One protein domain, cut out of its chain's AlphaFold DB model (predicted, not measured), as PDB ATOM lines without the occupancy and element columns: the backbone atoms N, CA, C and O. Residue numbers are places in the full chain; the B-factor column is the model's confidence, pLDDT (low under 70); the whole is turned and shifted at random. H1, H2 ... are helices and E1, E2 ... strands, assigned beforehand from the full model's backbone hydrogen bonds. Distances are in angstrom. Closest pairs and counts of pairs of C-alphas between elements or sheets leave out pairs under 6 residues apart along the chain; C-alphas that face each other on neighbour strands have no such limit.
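AT A GLANCE: This is residues 6 to 108 of the 109 residues of an uncharacterized protein of Deltaproteobacteria bacterium (UniProt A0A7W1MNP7). The model is a long, loosely built rod, with a narrow three-strand antiparallel sheet of E4, E6 and E7 along its body and the short strand pair E1 and E5 beside that sheet, nearest to E4. The hairpin of E2 and E3 makes one end of the rod, away from the sheet, the one-turn helix H1 lies at the other end, and the long link of residues 44 to 67 loops along the side. The printed part has 103 residues with seven named strands and one named helix, in the order E1 E2 E3 E4 E5 H1 E6 E7; the class is mostly strand, though under half of the residues are in named elements. The large sheet has the order E4, E6, E7, and the two-strand sheets E1, E5 and E2, E3 are antiparallel too. The whole is loose, with a radius of gyration of the C-alphas of 17.8 A and spans of 66 by 27 by 18 A.

IN THESE COORDINATES: E1 is residues 6 to 9, beginning at C-alpha 6 at (85.028, 171.981, 152.461). E2, residues 20 to 24, is 13.6 A long, and E3, residues 30 to 34, is 13.4 A. E4, residues 38 to 43, is 17.0 A long. E5 is residues 68 to 71, 9.9 A, and H1 is residues 75 to 78, with C-alpha 75 at (91.031, 184.336, 153.350). E6, residues 83 to 92, is 28.7 A long. E7, residues 98 to 107, is 28.5 A long and ends at C-alpha 107 at (94.907, 176.882, 149.035).

HOW THE PARTS SIT: In the sheet of three strands E6 is the inner strand, and E4 and E7 are edge strands. E6 and E7 form a hairpin, antiparallel at 159 degrees, with N 87 and O 103 2.8 A apart, within hydrogen-bond range. E4 and E6 are antiparallel at 160 degrees, with N 40 and O 90 2.8 A apart, within range. The closest C-alphas of E4 and E5 are those of Trp 41 and Thr 68, 7.1 A apart. E5 is the antiparallel neighbour of E1 at 150 degrees, with N 7 and O 70 2.8 A apart, within range. E2 and E3 form a hairpin at 151 degrees, with N 23 and O 31 2.9 A apart, within range; both strands are apart from E4, E6 and E7. H1 is not on the three-strand sheet, and it is only just apart from E7, with their closest C-alphas 8.2 A apart. With 4 residues H1 is too short for a pair of O i and N i+4; its one O i to N i+3 pair is within range.

THE WHOLE: The two C-alphas farthest apart are those of Gly 28 and Gly 80, 66.5 A. The printed part has no cut. The link from E4 to E5, 24 residues, is long; the link from E1 to E2, 10 residues, is short. The mean pLDDT of the printed part is 74.3, and 23 residues are under 70, namely residues 44 to 65 and residue 96.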
ATOM      1  N   VAL A   6      84.971 173.332 151.896       85.44
ATOM      2  CA  VAL A   6      85.028 171.981 152.461       85.44
ATOM      3  C   VAL A   6      85.432 171.025 151.351       85.44
ATOM      4  O   VAL A   6      84.795 170.984 150.300       85.44
ATOM      5  N   VAL A   7      86.499 170.271 151.582       83.88
ATOM      6  CA  VAL A   7      86.990 169.245 150.667       83.88
ATOM      7  C   VAL A   7      86.776 167.893 151.314       83.88
ATOM      8  O   VAL A   7      87.212 167.655 152.441       83.88
ATOM      9  N   ARG A   8      86.130 166.995 150.574       84.62
ATOM     10  CA  ARG A   8      86.072 165.583 150.926       84.62
ATOM     11  C   ARG A   8      87.296 164.884 150.360       84.62
ATOM     12  O   ARG A   8      87.537 164.945 149.157       84.62
ATOM     13  N   ILE A   9      88.036 164.200 151.221       80.88
ATOM     14  CA  ILE A   9      89.261 163.497 150.849       80.88
ATOM     15  C   ILE A   9      89.046 162.013 151.100       80.88
ATOM     16  O   ILE A   9      88.606 161.631 152.181       80.88
ATOM     17  N   THR A  10      89.295 161.193 150.081       80.81
ATOM     18  CA  THR A  10      89.097 159.736 150.099       80.81
ATOM     19  C   THR A  10      90.397 159.083 149.613       80.81
ATOM     20  O   THR A  10      90.904 159.510 148.572       80.81
ATOM     21  N   PRO A  11      90.975 158.100 150.326       74.56
ATOM     22  CA  PRO A  11      92.130 157.369 149.861       74.56
ATOM     23  C   PRO A  11      91.678 156.409 148.761       74.56
ATOM     24  O   PRO A  11      90.583 155.845 148.804       74.56
ATOM     25  N   ILE A  12      92.537 156.216 147.769       76.00
ATOM     26  CA  ILE A  12      92.356 155.153 146.789       76.00
ATOM     27  C   ILE A  12      93.072 153.933 147.364       76.00
ATOM     28  O   ILE A  12      94.299 153.855 147.304       76.00
ATOM     29  N   GLU A  13      92.314 153.021 147.978       74.38
ATOM     30  CA  GLU A  13      92.860 151.742 148.442       74.38
ATOM     31  C   GLU A  13      93.368 150.947 147.236       74.38
ATOM     32  O   GLU A  13      92.704 150.868 146.195       74.38
ATOM     33  N   ARG A  14      94.550 150.346 147.364       70.94
ATOM     34  CA  ARG A  14      95.026 149.399 146.359       70.94
ATOM     35  C   ARG A  14      94.333 148.056 146.585       70.94
ATOM     36  O   ARG A  14      93.876 147.744 147.682       70.94
ATOM     37  N   ALA A  15      94.267 147.237 145.540       75.69
ATOM     38  CA  ALA A  15      93.618 145.926 145.621       75.69
ATOM     39  C   ALA A  15      94.274 144.983 146.653       75.69
ATOM     40  O   ALA A  15      93.622 144.071 147.145       75.69
ATOM     41  N   ASP A  16      95.547 145.214 146.982       79.62
ATOM     42  CA  ASP A  16      96.356 144.456 147.938       79.62
ATOM     43  C   ASP A  16      96.350 145.043 149.360       79.62
ATOM     44  O   ASP A  16      97.028 144.521 150.237       79.62
ATOM     45  N   THR A  17      95.585 146.108 149.619       77.31
ATOM     46  CA  THR A  17      95.557 146.781 150.928       77.31
ATOM     47  C   THR A  17      94.921 145.940 152.040       77.31
ATOM     48  O   THR A  17      95.236 146.158 153.205       77.31
ATOM     49  N   ARG A  18      94.018 145.008 151.709       81.94
ATOM     50  CA  ARG A  18      93.289 144.195 152.695       81.94
ATOM     51  C   ARG A  18      93.755 142.750 152.634       81.94
ATOM     52  O   ARG A  18      93.523 142.070 151.634       81.94
ATOM     53  N   GLU A  19      94.367 142.270 153.709       78.25
ATOM     54  CA  GLU A  19      94.788 140.875 153.794       78.25
ATOM     55  C   GLU A  19      93.621 139.940 154.133       78.25
ATOM     56  O   GLU A  19      92.719 140.269 154.905       78.25
ATOM     57  N   VAL A  20      93.663 138.724 153.586       82.19
ATOM     58  CA  VAL A  20      92.766 137.633 153.976       82.19
ATOM     59  C   VAL A  20      93.545 136.663 154.851       82.19
ATOM     60  O   VAL A  20      94.593 136.165 154.442       82.19
ATOM     61  N   TYR A  21      93.038 136.370 156.047       76.56
ATOM     62  CA  TYR A  21      93.685 135.442 156.972       76.56
ATOM     63  C   TYR A  21      92.706 134.428 157.557       76.56
ATOM     64  O   TYR A  21      91.497 134.651 157.641       76.56
ATOM     65  N   VAL A  22      93.253 133.278 157.948       81.31
ATOM     66  CA  VAL A  22      92.496 132.158 158.507       81.31
ATOM     67  C   VAL A  22      92.791 132.059 159.995       81.31
ATOM     68  O   VAL A  22      93.950 131.956 160.392       81.31
ATOM     69  N   VAL A  23      91.743 132.084 160.816       78.56
ATOM     70  CA  VAL A  23      91.849 131.933 162.270       78.56
ATOM     71  C   VAL A  23      91.243 130.590 162.678       78.56
ATOM     72  O   VAL A  23      90.088 130.324 162.323       78.56
ATOM     73  N   PRO A  24      91.983 129.745 163.418       78.56
ATOM     74  CA  PRO A  24      91.413 128.551 164.021       78.56
ATOM     75  C   PRO A  24      90.434 128.948 165.130       78.56
ATOM     76  O   PRO A  24      90.729 129.797 165.971       78.56
ATOM     77  N   THR A  25      89.254 128.343 165.132       80.56
ATOM     78  CA  THR A  25      88.217 128.576 166.139       80.56
ATOM     79  C   THR A  25      88.271 127.520 167.242       80.56
ATOM     80  O   THR A  25      88.851 126.447 167.080       80.56
ATOM     81  N   LEU A  26      87.677 127.826 168.402       81.69
ATOM     82  CA  LEU A  26      87.704 126.943 169.583       81.69
ATOM     83  C   LEU A  26      87.028 125.577 169.350       81.69
ATOM     84  O   LEU A  26      87.301 124.629 170.076       81.69
ATOM     85  N   ASP A  27      86.169 125.472 168.335       87.06
ATOM     86  CA  ASP A  27      85.519 124.239 167.870       87.06
ATOM     87  C   ASP A  27      86.384 123.428 166.876       87.06
ATOM     88  O   ASP A  27      85.909 122.455 166.289       87.06
ATOM     89  N   GLY A  28      87.644 123.822 166.664       81.31
ATOM     90  CA  GLY A  28      88.574 123.162 165.743       81.31
ATOM     91  C   GLY A  28      88.310 123.459 164.265       81.31
ATOM     92  O   GLY A  28      88.967 122.877 163.401       81.31
ATOM     93  N   GLN A  29      87.366 124.352 163.955       84.69
ATOM     94  CA  GLN A  29      87.128 124.821 162.594       84.69
ATOM     95  C   GLN A  29      88.114 125.939 162.222       84.69
ATOM     96  O   GLN A  29      88.897 126.433 163.033       84.69
ATOM     97  N   SER A  30      88.100 126.332 160.953       82.38
ATOM     98  CA  SER A  30      88.845 127.482 160.447       82.38
ATOM     99  C   SER A  30      87.866 128.495 159.878       82.38
ATOM    100  O   SER A  30      86.959 128.129 159.129       82.38
ATOM    101  N   ARG A  31      88.043 129.772 160.219       78.50
ATOM    102  CA  ARG A  31      87.251 130.867 159.649       78.50
ATOM    103  C   ARG A  31      88.148 131.838 158.906       78.50
ATOM    104  O   ARG A  31      89.237 132.164 159.369       78.50
ATOM    105  N   THR A  32      87.667 132.279 157.749       78.75
ATOM    106  CA  THR A  32      88.346 133.272 156.917       78.75
ATOM    107  C   THR A  32      87.853 134.658 157.296       78.75
ATOM    108  O   THR A  32      86.644 134.886 157.355       78.75
ATOM    109  N   PHE A  33      88.785 135.572 157.532       73.44
ATOM    110  CA  PHE A  33      88.522 136.973 157.822       73.44
ATOM    111  C   PHE A  33      89.229 137.841 156.787       73.44
ATOM    112  O   PHE A  33      90.327 137.516 156.334       73.44
ATOM    113  N   THR A  34      88.572 138.924 156.385       76.75
ATOM    114  CA  THR A  34      89.190 139.996 155.601       76.75
ATOM    115  C   THR A  34      89.527 141.118 156.556       76.75
ATOM    116  O   THR A  34      88.663 141.542 157.322       76.75
ATOM    117  N   GLU A  35      90.762 141.586 156.494       73.50
ATOM    118  CA  GLU A  35      91.231 142.688 157.310       73.50
ATOM    119  C   GLU A  35      90.406 143.959 157.080       73.50
ATOM    120  O   GLU A  35      90.068 144.328 155.946       73.50
ATOM    121  N   SER A  36      90.104 144.649 158.181       75.56
ATOM    122  CA  SER A  36      89.439 145.947 158.172       75.56
ATOM    123  C   SER A  36      90.408 147.063 158.593       75.56
ATOM    124  O   SER A  36      90.399 147.466 159.764       75.56
ATOM    125  N   PRO A  37      91.214 147.620 157.665       74.12
ATOM    126  CA  PRO A  37      92.124 148.709 157.986       74.12
ATOM    127  C   PRO A  37      91.356 149.970 158.400       74.12
ATOM    128  O   PRO A  37      90.212 150.209 158.004       74.12
ATOM    129  N   THR A  38      92.009 150.804 159.202       75.38
ATOM    130  CA  THR A  38      91.490 152.105 159.632       75.38
ATOM    131  C   THR A  38      92.382 153.224 159.118       75.38
ATOM    132  O   THR A  38      93.585 153.039 158.950       75.38
ATOM    133  N   TYR A  39      91.795 154.395 158.867       76.50
ATOM    134  CA  TYR A  39      92.512 155.537 158.304       76.50
ATOM    135  C   TYR A  39      92.408 156.753 159.200       76.50
ATOM    136  O   TYR A  39      91.320 157.201 159.560       76.50
ATOM    137  N   GLN A  40      93.566 157.324 159.486       76.06
ATOM    138  CA  GLN A  40      93.737 158.551 160.227       76.06
ATOM    139  C   GLN A  40      94.205 159.665 159.301       76.06
ATOM    140  O   GLN A  40      95.128 159.463 158.523       76.06
ATOM    141  N   TRP A  41      93.617 160.851 159.433       76.69
ATOM    142  CA  TRP A  41      93.984 162.014 158.627       76.69
ATOM    143  C   TRP A  41      94.623 163.084 159.508       76.69
ATOM    144  O   TRP A  41      94.117 163.393 160.585       76.69
ATOM    145  N   VAL A  42      95.745 163.645 159.057       76.75
ATOM    146  CA  VAL A  42      96.490 164.698 159.766       76.75
ATOM    147  C   VAL A  42      96.796 165.828 158.790       76.75
ATOM    148  O   VAL A  42      97.192 165.571 157.661       76.75
ATOM    149  N   ALA A  43      96.550 167.079 159.185       76.94
ATOM    150  CA  ALA A  43      96.763 168.259 158.346       76.94
ATOM    151  C   ALA A  43      97.608 169.272 159.111       76.94
ATOM    152  O   ALA A  43      97.376 169.495 160.301       76.94
ATOM    153  N   GLY A  44      98.563 169.900 158.424       67.00
ATOM    154  CA  GLY A  44      99.543 170.786 159.063       67.00
ATOM    155  C   GLY A  44      98.996 172.113 159.607       67.00
ATOM    156  O   GLY A  44      99.641 172.707 160.461       67.00
ATOM    157  N   ALA A  45      97.828 172.584 159.150       61.97
ATOM    158  CA  ALA A  45      97.359 173.965 159.367       61.97
ATOM    159  C   ALA A  45      96.050 174.119 160.185       61.97
ATOM    160  O   ALA A  45      95.328 175.088 159.987       61.97
ATOM    161  N   GLY A  46      95.742 173.191 161.106       52.38
ATOM    162  CA  GLY A  46      94.599 173.270 162.041       52.38
ATOM    163  C   GLY A  46      93.207 173.089 161.394       52.38
ATOM    164  O   GLY A  46      92.770 173.894 160.588       52.38
ATOM    165  N   GLY A  47      92.407 172.064 161.697       55.19
ATOM    166  CA  GLY A  47      92.616 170.869 162.512       55.19
ATOM    167  C   GLY A  47      91.537 169.814 162.199       55.19
ATOM    168  O   GLY A  47      90.636 170.048 161.396       55.19
ATOM    169  N   TYR A  48      91.627 168.661 162.854       58.41
ATOM    170  CA  TYR A  48      90.766 167.485 162.690       58.41
ATOM    171  C   TYR A  48      90.203 167.125 164.094       58.41
ATOM    172  O   TYR A  48      90.984 166.969 165.030       58.41
ATOM    173  N   SER A  49      88.874 167.105 164.309       43.47
ATOM    174  CA  SER A  49      88.236 167.048 165.654       43.47
ATOM    175  C   SER A  49      88.141 165.645 166.281       43.47
ATOM    176  O   SER A  49      87.921 164.686 165.557       43.47
ATOM    177  N   SER A  50      88.195 165.559 167.622       41.59
ATOM    178  CA  SER A  50      88.350 164.418 168.575       41.59
ATOM    179  C   SER A  50      88.065 162.943 168.201       41.59
ATOM    180  O   SER A  50      88.580 162.071 168.893       41.59
ATOM    181  N   GLY A  51      87.329 162.617 167.139       42.00
ATOM    182  CA  GLY A  51      87.245 161.266 166.553       42.00
ATOM    183  C   GLY A  51      88.153 161.061 165.329       42.00
ATOM    184  O   GLY A  51      87.988 160.103 164.584       42.00
ATOM    185  N   SER A  52      89.061 162.001 165.054       44.03
ATOM    186  CA  SER A  52      89.535 162.313 163.698       44.03
ATOM    187  C   SER A  52      90.591 161.409 163.068       44.03
ATOM    188  O   SER A  52      91.202 161.775 162.062       44.03
ATOM    189  N   THR A  53      90.833 160.236 163.630       51.16
ATOM    190  CA  THR A  53      91.958 159.394 163.222       51.16
ATOM    191  C   THR A  53      91.538 157.947 162.955       51.16
ATOM    192  O   THR A  53      92.236 156.993 163.271       51.16
ATOM    193  N   GLY A  54      90.356 157.808 162.377       51.38
ATOM    194  CA  GLY A  54      89.631 156.564 162.182       51.38
ATOM    195  C   GLY A  54      88.201 156.897 162.540       51.38
ATOM    196  O   GLY A  54      87.909 157.045 163.722       51.38
ATOM    197  N   GLY A  55      87.360 157.140 161.525       44.59
ATOM    198  CA  GLY A  55      85.964 157.549 161.717       44.59
ATOM    199  C   GLY A  55      85.230 156.640 162.708       44.59
ATOM    200  O   GLY A  55      85.739 155.565 163.022       44.59
ATOM    201  N   PRO A  56      84.059 157.053 163.227       42.00
ATOM    202  CA  PRO A  56      83.419 156.359 164.336       42.00
ATOM    203  C   PRO A  56      83.316 154.865 164.016       42.00
ATOM    204  O   PRO A  56      82.533 154.473 163.154       42.00
ATOM    205  N   ARG A  57      84.107 154.027 164.710       49.00
ATOM    206  CA  ARG A  57      83.654 152.670 164.997       49.00
ATOM    207  C   ARG A  57      82.414 152.914 165.822       49.00
ATOM    208  O   ARG A  57      82.521 153.243 167.005       49.00
ATOM    209  N   ASP A  58      81.249 152.880 165.193       43.06
ATOM    210  CA  ASP A  58      80.079 152.756 166.024       43.06
ATOM    211  C   ASP A  58      80.219 151.442 166.792       43.06
ATOM    212  O   ASP A  58      80.828 150.465 166.344       43.06
ATOM    213  N   PHE A  59      79.691 151.428 168.008       41.81
ATOM    214  CA  PHE A  59      79.622 150.209 168.809       41.81
ATOM    215  C   PHE A  59      78.852 149.080 168.092       41.81
ATOM    216  O   PHE A  59      78.821 147.953 168.577       41.81
ATOM    217  N   SER A  60      78.234 149.387 166.948       54.59
ATOM    218  CA  SER A  60      77.509 148.487 166.065       54.59
ATOM    219  C   SER A  60      78.398 147.794 165.021       54.59
ATOM    220  O   SER A  60      77.899 146.924 164.314       54.59
ATOM    221  N   GLY A  61      79.700 148.105 164.956       52.03
ATOM    222  CA  GLY A  61      80.662 147.409 164.098       52.03
ATOM    223  C   GLY A  61      80.623 147.821 162.624       52.03
ATOM    224  O   GLY A  61      81.081 147.056 161.776       52.03
ATOM    225  N   ASN A  62      80.086 148.999 162.297       51.56
ATOM    226  CA  ASN A  62      80.077 149.473 160.920       51.56
ATOM    227  C   ASN A  62      81.500 149.802 160.423       51.56
ATOM    228  O   ASN A  62      82.337 150.283 161.198       51.56
ATOM    229  N   PRO A  63      81.794 149.567 159.128       58.38
ATOM    230  CA  PRO A  63      83.080 149.912 158.536       58.38
ATOM    231  C   PRO A  63      83.406 151.395 158.735       58.38
ATOM    232  O   PRO A  63      82.568 152.261 158.472       58.38
ATOM    233  N   ALA A  64      84.637 151.692 159.160       60.75
ATOM    234  CA  ALA A  64      85.084 153.072 159.287       60.75
ATOM    235  C   ALA A  64      84.989 153.774 157.915       60.75
ATOM    236  O   ALA A  64      85.413 153.202 156.905       60.75
ATOM    237  N   PRO A  65      84.444 155.001 157.842       62.28
ATOM    238  CA  PRO A  65      84.358 155.720 156.583       62.28
ATOM    239  C   PRO A  65      85.760 155.962 156.019       62.28
ATOM    240  O   PRO A  65      86.638 156.495 156.696       62.28
ATOM    241  N   LEU A  66      85.949 155.622 154.743       71.62
ATOM    242  CA  LEU A  66      87.183 155.866 153.994       71.62
ATOM    243  C   LEU A  66      87.353 157.345 153.630       71.62
ATOM    244  O   LEU A  66      87.941 157.652 152.613       71.62
ATOM    245  N   PHE A  67      86.778 158.302 154.348       76.25
ATOM    246  CA  PHE A  67      86.910 159.701 153.960       76.25
ATOM    247  C   PHE A  67      86.930 160.621 155.164       76.25
ATOM    248  O   PHE A  67      86.408 160.293 156.228       76.25
ATOM    249  N   THR A  68      87.515 161.795 154.962       75.81
ATOM    250  CA  THR A  68      87.451 162.909 155.901       75.81
ATOM    251  C   THR A  68      86.940 164.155 155.194       75.81
ATOM    252  O   THR A  68      87.080 164.299 153.974       75.81
ATOM    253  N   GLU A  69      86.355 165.059 155.966       81.25
ATOM    254  CA  GLU A  69      86.057 166.412 155.523       81.25
ATOM    255  C   GLU A  69      87.076 167.360 156.140       81.25
ATOM    256  O   GLU A  69      87.236 167.439 157.358       81.25
ATOM    257  N   TRP A  70      87.774 168.088 155.280       83.19
ATOM    258  CA  TRP A  70      88.709 169.124 155.678       83.19
ATOM    259  C   TRP A  70      88.176 170.480 155.232       83.19
ATOM    260  O   TRP A  70      87.726 170.642 154.096       83.19
ATOM    261  N   ARG A  71      88.224 171.471 156.124       84.12
ATOM    262  CA  ARG A  71      87.819 172.845 155.824       84.12
ATOM    263  C   ARG A  71      89.057 173.706 155.619       84.12
ATOM    264  O   ARG A  71      89.880 173.814 156.521       84.12
ATOM    265  N   ALA A  72      89.135 174.365 154.467       85.06
ATOM    266  CA  ALA A  72      90.214 175.299 154.180       85.06
ATOM    267  C   ALA A  72      90.209 176.506 155.151       85.06
ATOM    268  O   ALA A  72      89.126 176.937 155.590       85.06
ATOM    269  N   PRO A  73      91.391 177.085 155.449       82.50
ATOM    270  CA  PRO A  73      91.522 178.327 156.213       82.50
ATOM    271  C   PRO A  73      90.701 179.487 155.631       82.50
ATOM    272  O   PRO A  73      90.192 179.423 154.503       82.50
ATOM    273  N   THR A  74      90.508 180.542 156.420       84.44
ATOM    274  CA  THR A  74      89.858 181.769 155.937       84.44
ATOM    275  C   THR A  74      90.776 182.537 154.988       84.44
ATOM    276  O   THR A  74      91.978 182.301 154.950       84.44
ATOM    277  N   ALA A  75      90.221 183.469 154.209       82.00
ATOM    278  CA  ALA A  75      91.031 184.336 153.350       82.00
ATOM    279  C   ALA A  75      91.958 185.253 154.173       82.00
ATOM    280  O   ALA A  75      93.063 185.561 153.737       82.00
ATOM    281  N   GLU A  76      91.519 185.648 155.372       83.31
ATOM    282  CA  GLU A  76      92.312 186.427 156.327       83.31
ATOM    283  C   GLU A  76      93.539 185.634 156.799       83.31
ATOM    284  O   GLU A  76      94.644 186.172 156.791       83.31
ATOM    285  N   ASP A  77      93.376 184.333 157.082       80.38
ATOM    286  CA  ASP A  77      94.480 183.432 157.459       80.38
ATOM    287  C   ASP A  77      95.527 183.268 156.341       80.38
ATOM    288  O   ASP A  77      96.676 182.920 156.610       80.38
ATOM    289  N   LEU A  78      95.144 183.501 155.080       78.62
ATOM    290  CA  LEU A  78      96.037 183.393 153.922       78.62
ATOM    291  C   LEU A  78      96.876 184.654 153.683       78.62
ATOM    292  O   LEU A  78      97.851 184.591 152.936       78.62
ATOM    293  N   ALA A  79      96.502 185.802 154.261       83.12
ATOM    294  CA  ALA A  79      97.186 187.089 154.078       83.12
ATOM    295  C   ALA A  79      97.505 187.440 152.601       83.12
ATOM    296  O   ALA A  79      98.528 188.053 152.296       83.12
ATOM    297  N   GLY A  80      96.636 187.036 151.666       81.56
ATOM    298  CA  GLY A  80      96.803 187.269 150.225       81.56
ATOM    299  C   GLY A  80      97.805 186.349 149.513       81.56
ATOM    300  O   GLY A  80      98.048 186.533 148.321       81.56
ATOM    301  N   ALA A  81      98.364 185.349 150.198       86.38
ATOM    302  CA  ALA A  81      99.276 184.364 149.626       86.38
ATOM    303  C   ALA A  81      98.614 182.986 149.479       86.38
ATOM    304  O   ALA A  81      97.690 182.624 150.204       86.38
ATOM    305  N   ALA A  82      99.108 182.187 148.531       87.62
ATOM    306  CA  ALA A  82      98.759 180.773 148.488       87.62
ATOM    307  C   ALA A  82      99.409 180.032 149.669       87.62
ATOM    308  O   ALA A  82     100.553 180.318 150.023       87.62
ATOM    309  N   LEU A  83      98.698 179.055 150.230       86.88
ATOM    310  CA  LEU A  83      99.164 178.222 151.336       86.88
ATOM    311  C   LEU A  83      99.164 176.754 150.916       86.88
ATOM    312  O   LEU A  83      98.120 176.206 150.560       86.88
ATOM    313  N   ASP A  84     100.323 176.114 151.003       88.69
ATOM    314  CA  ASP A  84     100.455 174.672 150.821       88.69
ATOM    315  C   ASP A  84     100.254 173.982 152.181       88.69
ATOM    316  O   ASP A  84     100.974 174.235 153.147       88.69
ATOM    317  N   VAL A  85      99.231 173.133 152.269       84.94
ATOM    318  CA  VAL A  85      98.847 172.411 153.485       84.94
ATOM    319  C   VAL A  85      99.258 170.948 153.329       84.94
ATOM    320  O   VAL A  85      98.648 170.237 152.520       84.94
ATOM    321  N   PRO A  86     100.256 170.465 154.091       85.62
ATOM    322  CA  PRO A  86     100.615 169.060 154.063       85.62
ATOM    323  C   PRO A  86      99.498 168.227 154.695       85.62
ATOM    324  O   PRO A  86      98.888 168.614 155.702       85.62
ATOM    325  N   LEU A  87      99.228 167.090 154.067       84.19
ATOM    326  CA  LEU A  87      98.191 166.145 154.429       84.19
ATOM    327  C   LEU A  87      98.810 164.760 154.568       84.19
ATOM    328  O   LEU A  87      99.358 164.225 153.608       84.19
ATOM    329  N   TRP A  88      98.640 164.147 155.732       82.75
ATOM    330  CA  TRP A  88      99.069 162.779 155.980       82.75
ATOM    331  C   TRP A  88      97.878 161.856 156.185       82.75
ATOM    332  O   TRP A  88      96.894 162.213 156.839       82.75
ATOM    333  N   ILE A  89      98.012 160.652 155.646       81.56
ATOM    334  CA  ILE A  89      97.107 159.528 155.838       81.56
ATOM    335  C   ILE A  89      97.891 158.462 156.582       81.56
ATOM    336  O   ILE A  89      98.920 157.997 156.097       81.56
ATOM    337  N   VAL A  90      97.405 158.068 157.749       80.06
ATOM    338  CA  VAL A  90      97.955 156.957 158.519       80.06
ATOM    339  C   VAL A  90      96.984 155.797 158.395       80.06
ATOM    340  O   VAL A  90      95.894 155.831 158.963       80.06
ATOM    341  N   GLN A  91      97.363 154.786 157.627       80.12
ATOM    342  CA  GLN A  91      96.652 153.519 157.569       80.12
ATOM    343  C   GLN A  91      97.115 152.659 158.744       80.12
ATOM    344  O   GLN A  91      98.317 152.482 158.930       80.12
ATOM    345  N   ARG A  92      96.178 152.123 159.526       78.81
ATOM    346  CA  ARG A  92      96.450 151.145 160.582       78.81
ATOM    347  C   ARG A  92      95.748 149.840 160.280       78.81
ATOM    348  O   ARG A  92      94.551 149.837 159.986       78.81
ATOM    349  N   ASP A  93      96.506 148.769 160.374       77.38
ATOM    350  CA  ASP A  93      96.037 147.408 160.178       77.38
ATOM    351  C   ASP A  93      95.467 146.845 161.504       77.38
ATOM    352  O   ASP A  93      95.552 147.489 162.559       77.38
ATOM    353  N   GLU A  94      94.838 145.667 161.484       73.56
ATOM    354  CA  GLU A  94      94.231 145.088 162.701       73.56
ATOM    355  C   GLU A  94      95.261 144.457 163.656       73.56
ATOM    356  O   GLU A  94      94.936 144.079 164.784       73.56
ATOM    357  N   ARG A  95      96.519 144.372 163.220       72.81
ATOM    358  CA  ARG A  95      97.672 143.789 163.916       72.81
ATOM    359  C   ARG A  95      98.637 144.857 164.444       72.81
ATOM    360  O   ARG A  95      99.754 144.525 164.836       72.81
ATOM    361  N   LEU A  96      98.180 146.110 164.532       68.62
ATOM    362  CA  LEU A  96      98.919 147.284 165.019       68.62
ATOM    363  C   LEU A  96     100.015 147.814 164.075       68.62
ATOM    364  O   LEU A  96     100.743 148.733 164.460       68.62
ATOM    365  N   GLY A  97     100.124 147.299 162.852       75.31
ATOM    366  CA  GLY A  97     100.960 147.882 161.810       75.31
ATOM    367  C   GLY A  97     100.428 149.240 161.351       75.31
ATOM    368  O   GLY A  97      99.234 149.540 161.444       75.31
ATOM    369  N   ALA A  98     101.341 150.100 160.894       81.25
ATOM    370  CA  ALA A  98     101.010 151.437 160.420       81.25
ATOM    371  C   ALA A  98     101.806 151.812 159.165       81.25
ATOM    372  O   ALA A  98     103.032 151.698 159.145       81.25
ATOM    373  N   ALA A  99     101.107 152.329 158.156       83.75
ATOM    374  CA  ALA A  99     101.688 152.912 156.952       83.75
ATOM    375  C   ALA A  99     101.302 154.391 156.845       83.75
ATOM    376  O   ALA A  99     100.178 154.776 157.174       83.75
ATOM    377  N   TRP A 100     102.244 155.222 156.401       85.00
ATOM    378  CA  TRP A 100     102.071 156.668 156.285       85.00
ATOM    379  C   TRP A 100     102.172 157.089 154.826       85.00
ATOM    380  O   TRP A 100     103.117 156.719 154.132       85.00
ATOM    381  N   TYR A 101     101.219 157.903 154.390       85.50
ATOM    382  CA  TYR A 101     101.180 158.480 153.054       85.50
ATOM    383  C   TYR A 101     101.059 159.991 153.161       85.50
ATOM    384  O   TYR A 101     100.297 160.494 153.985       85.50
ATOM    385  N   GLU A 102     101.794 160.711 152.323       87.06
ATOM    386  CA  GLU A 102     101.798 162.169 152.288       87.06
ATOM    387  C   GLU A 102     101.202 162.680 150.975       87.06
ATOM    388  O   GLU A 102     101.429 162.127 149.899       87.06
ATOM    389  N   SER A 103     100.428 163.753 151.081       86.31
ATOM    390  CA  SER A 103      99.882 164.536 149.982       86.31
ATOM    391  C   SER A 103      99.903 166.018 150.368       86.31
ATOM    392  O   SER A 103     100.146 166.375 151.518       86.31
ATOM    393  N   CYS A 104      99.623 166.904 149.417       87.56
ATOM    394  CA  CYS A 104      99.570 168.342 149.655       87.56
ATOM    395  C   CYS A 104      98.282 168.943 149.083       87.56
ATOM    396  O   CYS A 104      97.854 168.592 147.982       87.56
ATOM    397  N   LEU A 105      97.665 169.858 149.833       87.75
ATOM    398  CA  LEU A 105      96.550 170.681 149.377       87.75
ATOM    399  C   LEU A 105      97.004 172.129 149.241       87.75
ATOM    400  O   LEU A 105      97.356 172.770 150.226       87.75
ATOM    401  N   ARG A 106      96.919 172.674 148.028       89.88
ATOM    402  CA  ARG A 106      97.204 174.088 147.778       89.88
ATOM    403  C   ARG A 106      95.947 174.938 147.900       89.88
ATOM    404  O   ARG A 106      94.995 174.775 147.125       89.88
ATOM    405  N   VAL A 107      95.947 175.866 148.846       87.75
ATOM    406  CA  VAL A 107      94.907 176.882 149.035       87.75
ATOM    407  C   VAL A 107      95.328 178.151 148.313       87.75
ATOM    408  O   VAL A 107      96.462 178.596 148.456       87.75
ATOM    409  N   VAL A 108      94.435 178.709 147.507       89.56
ATOM    410  CA  VAL A 108      94.673 179.934 146.736       89.56
ATOM    411  C   VAL A 108      93.605 180.953 147.150       89.56
ATOM    412  O   VAL A 108      92.456 180.522 147.298       89.56
TER     413      VAL A 108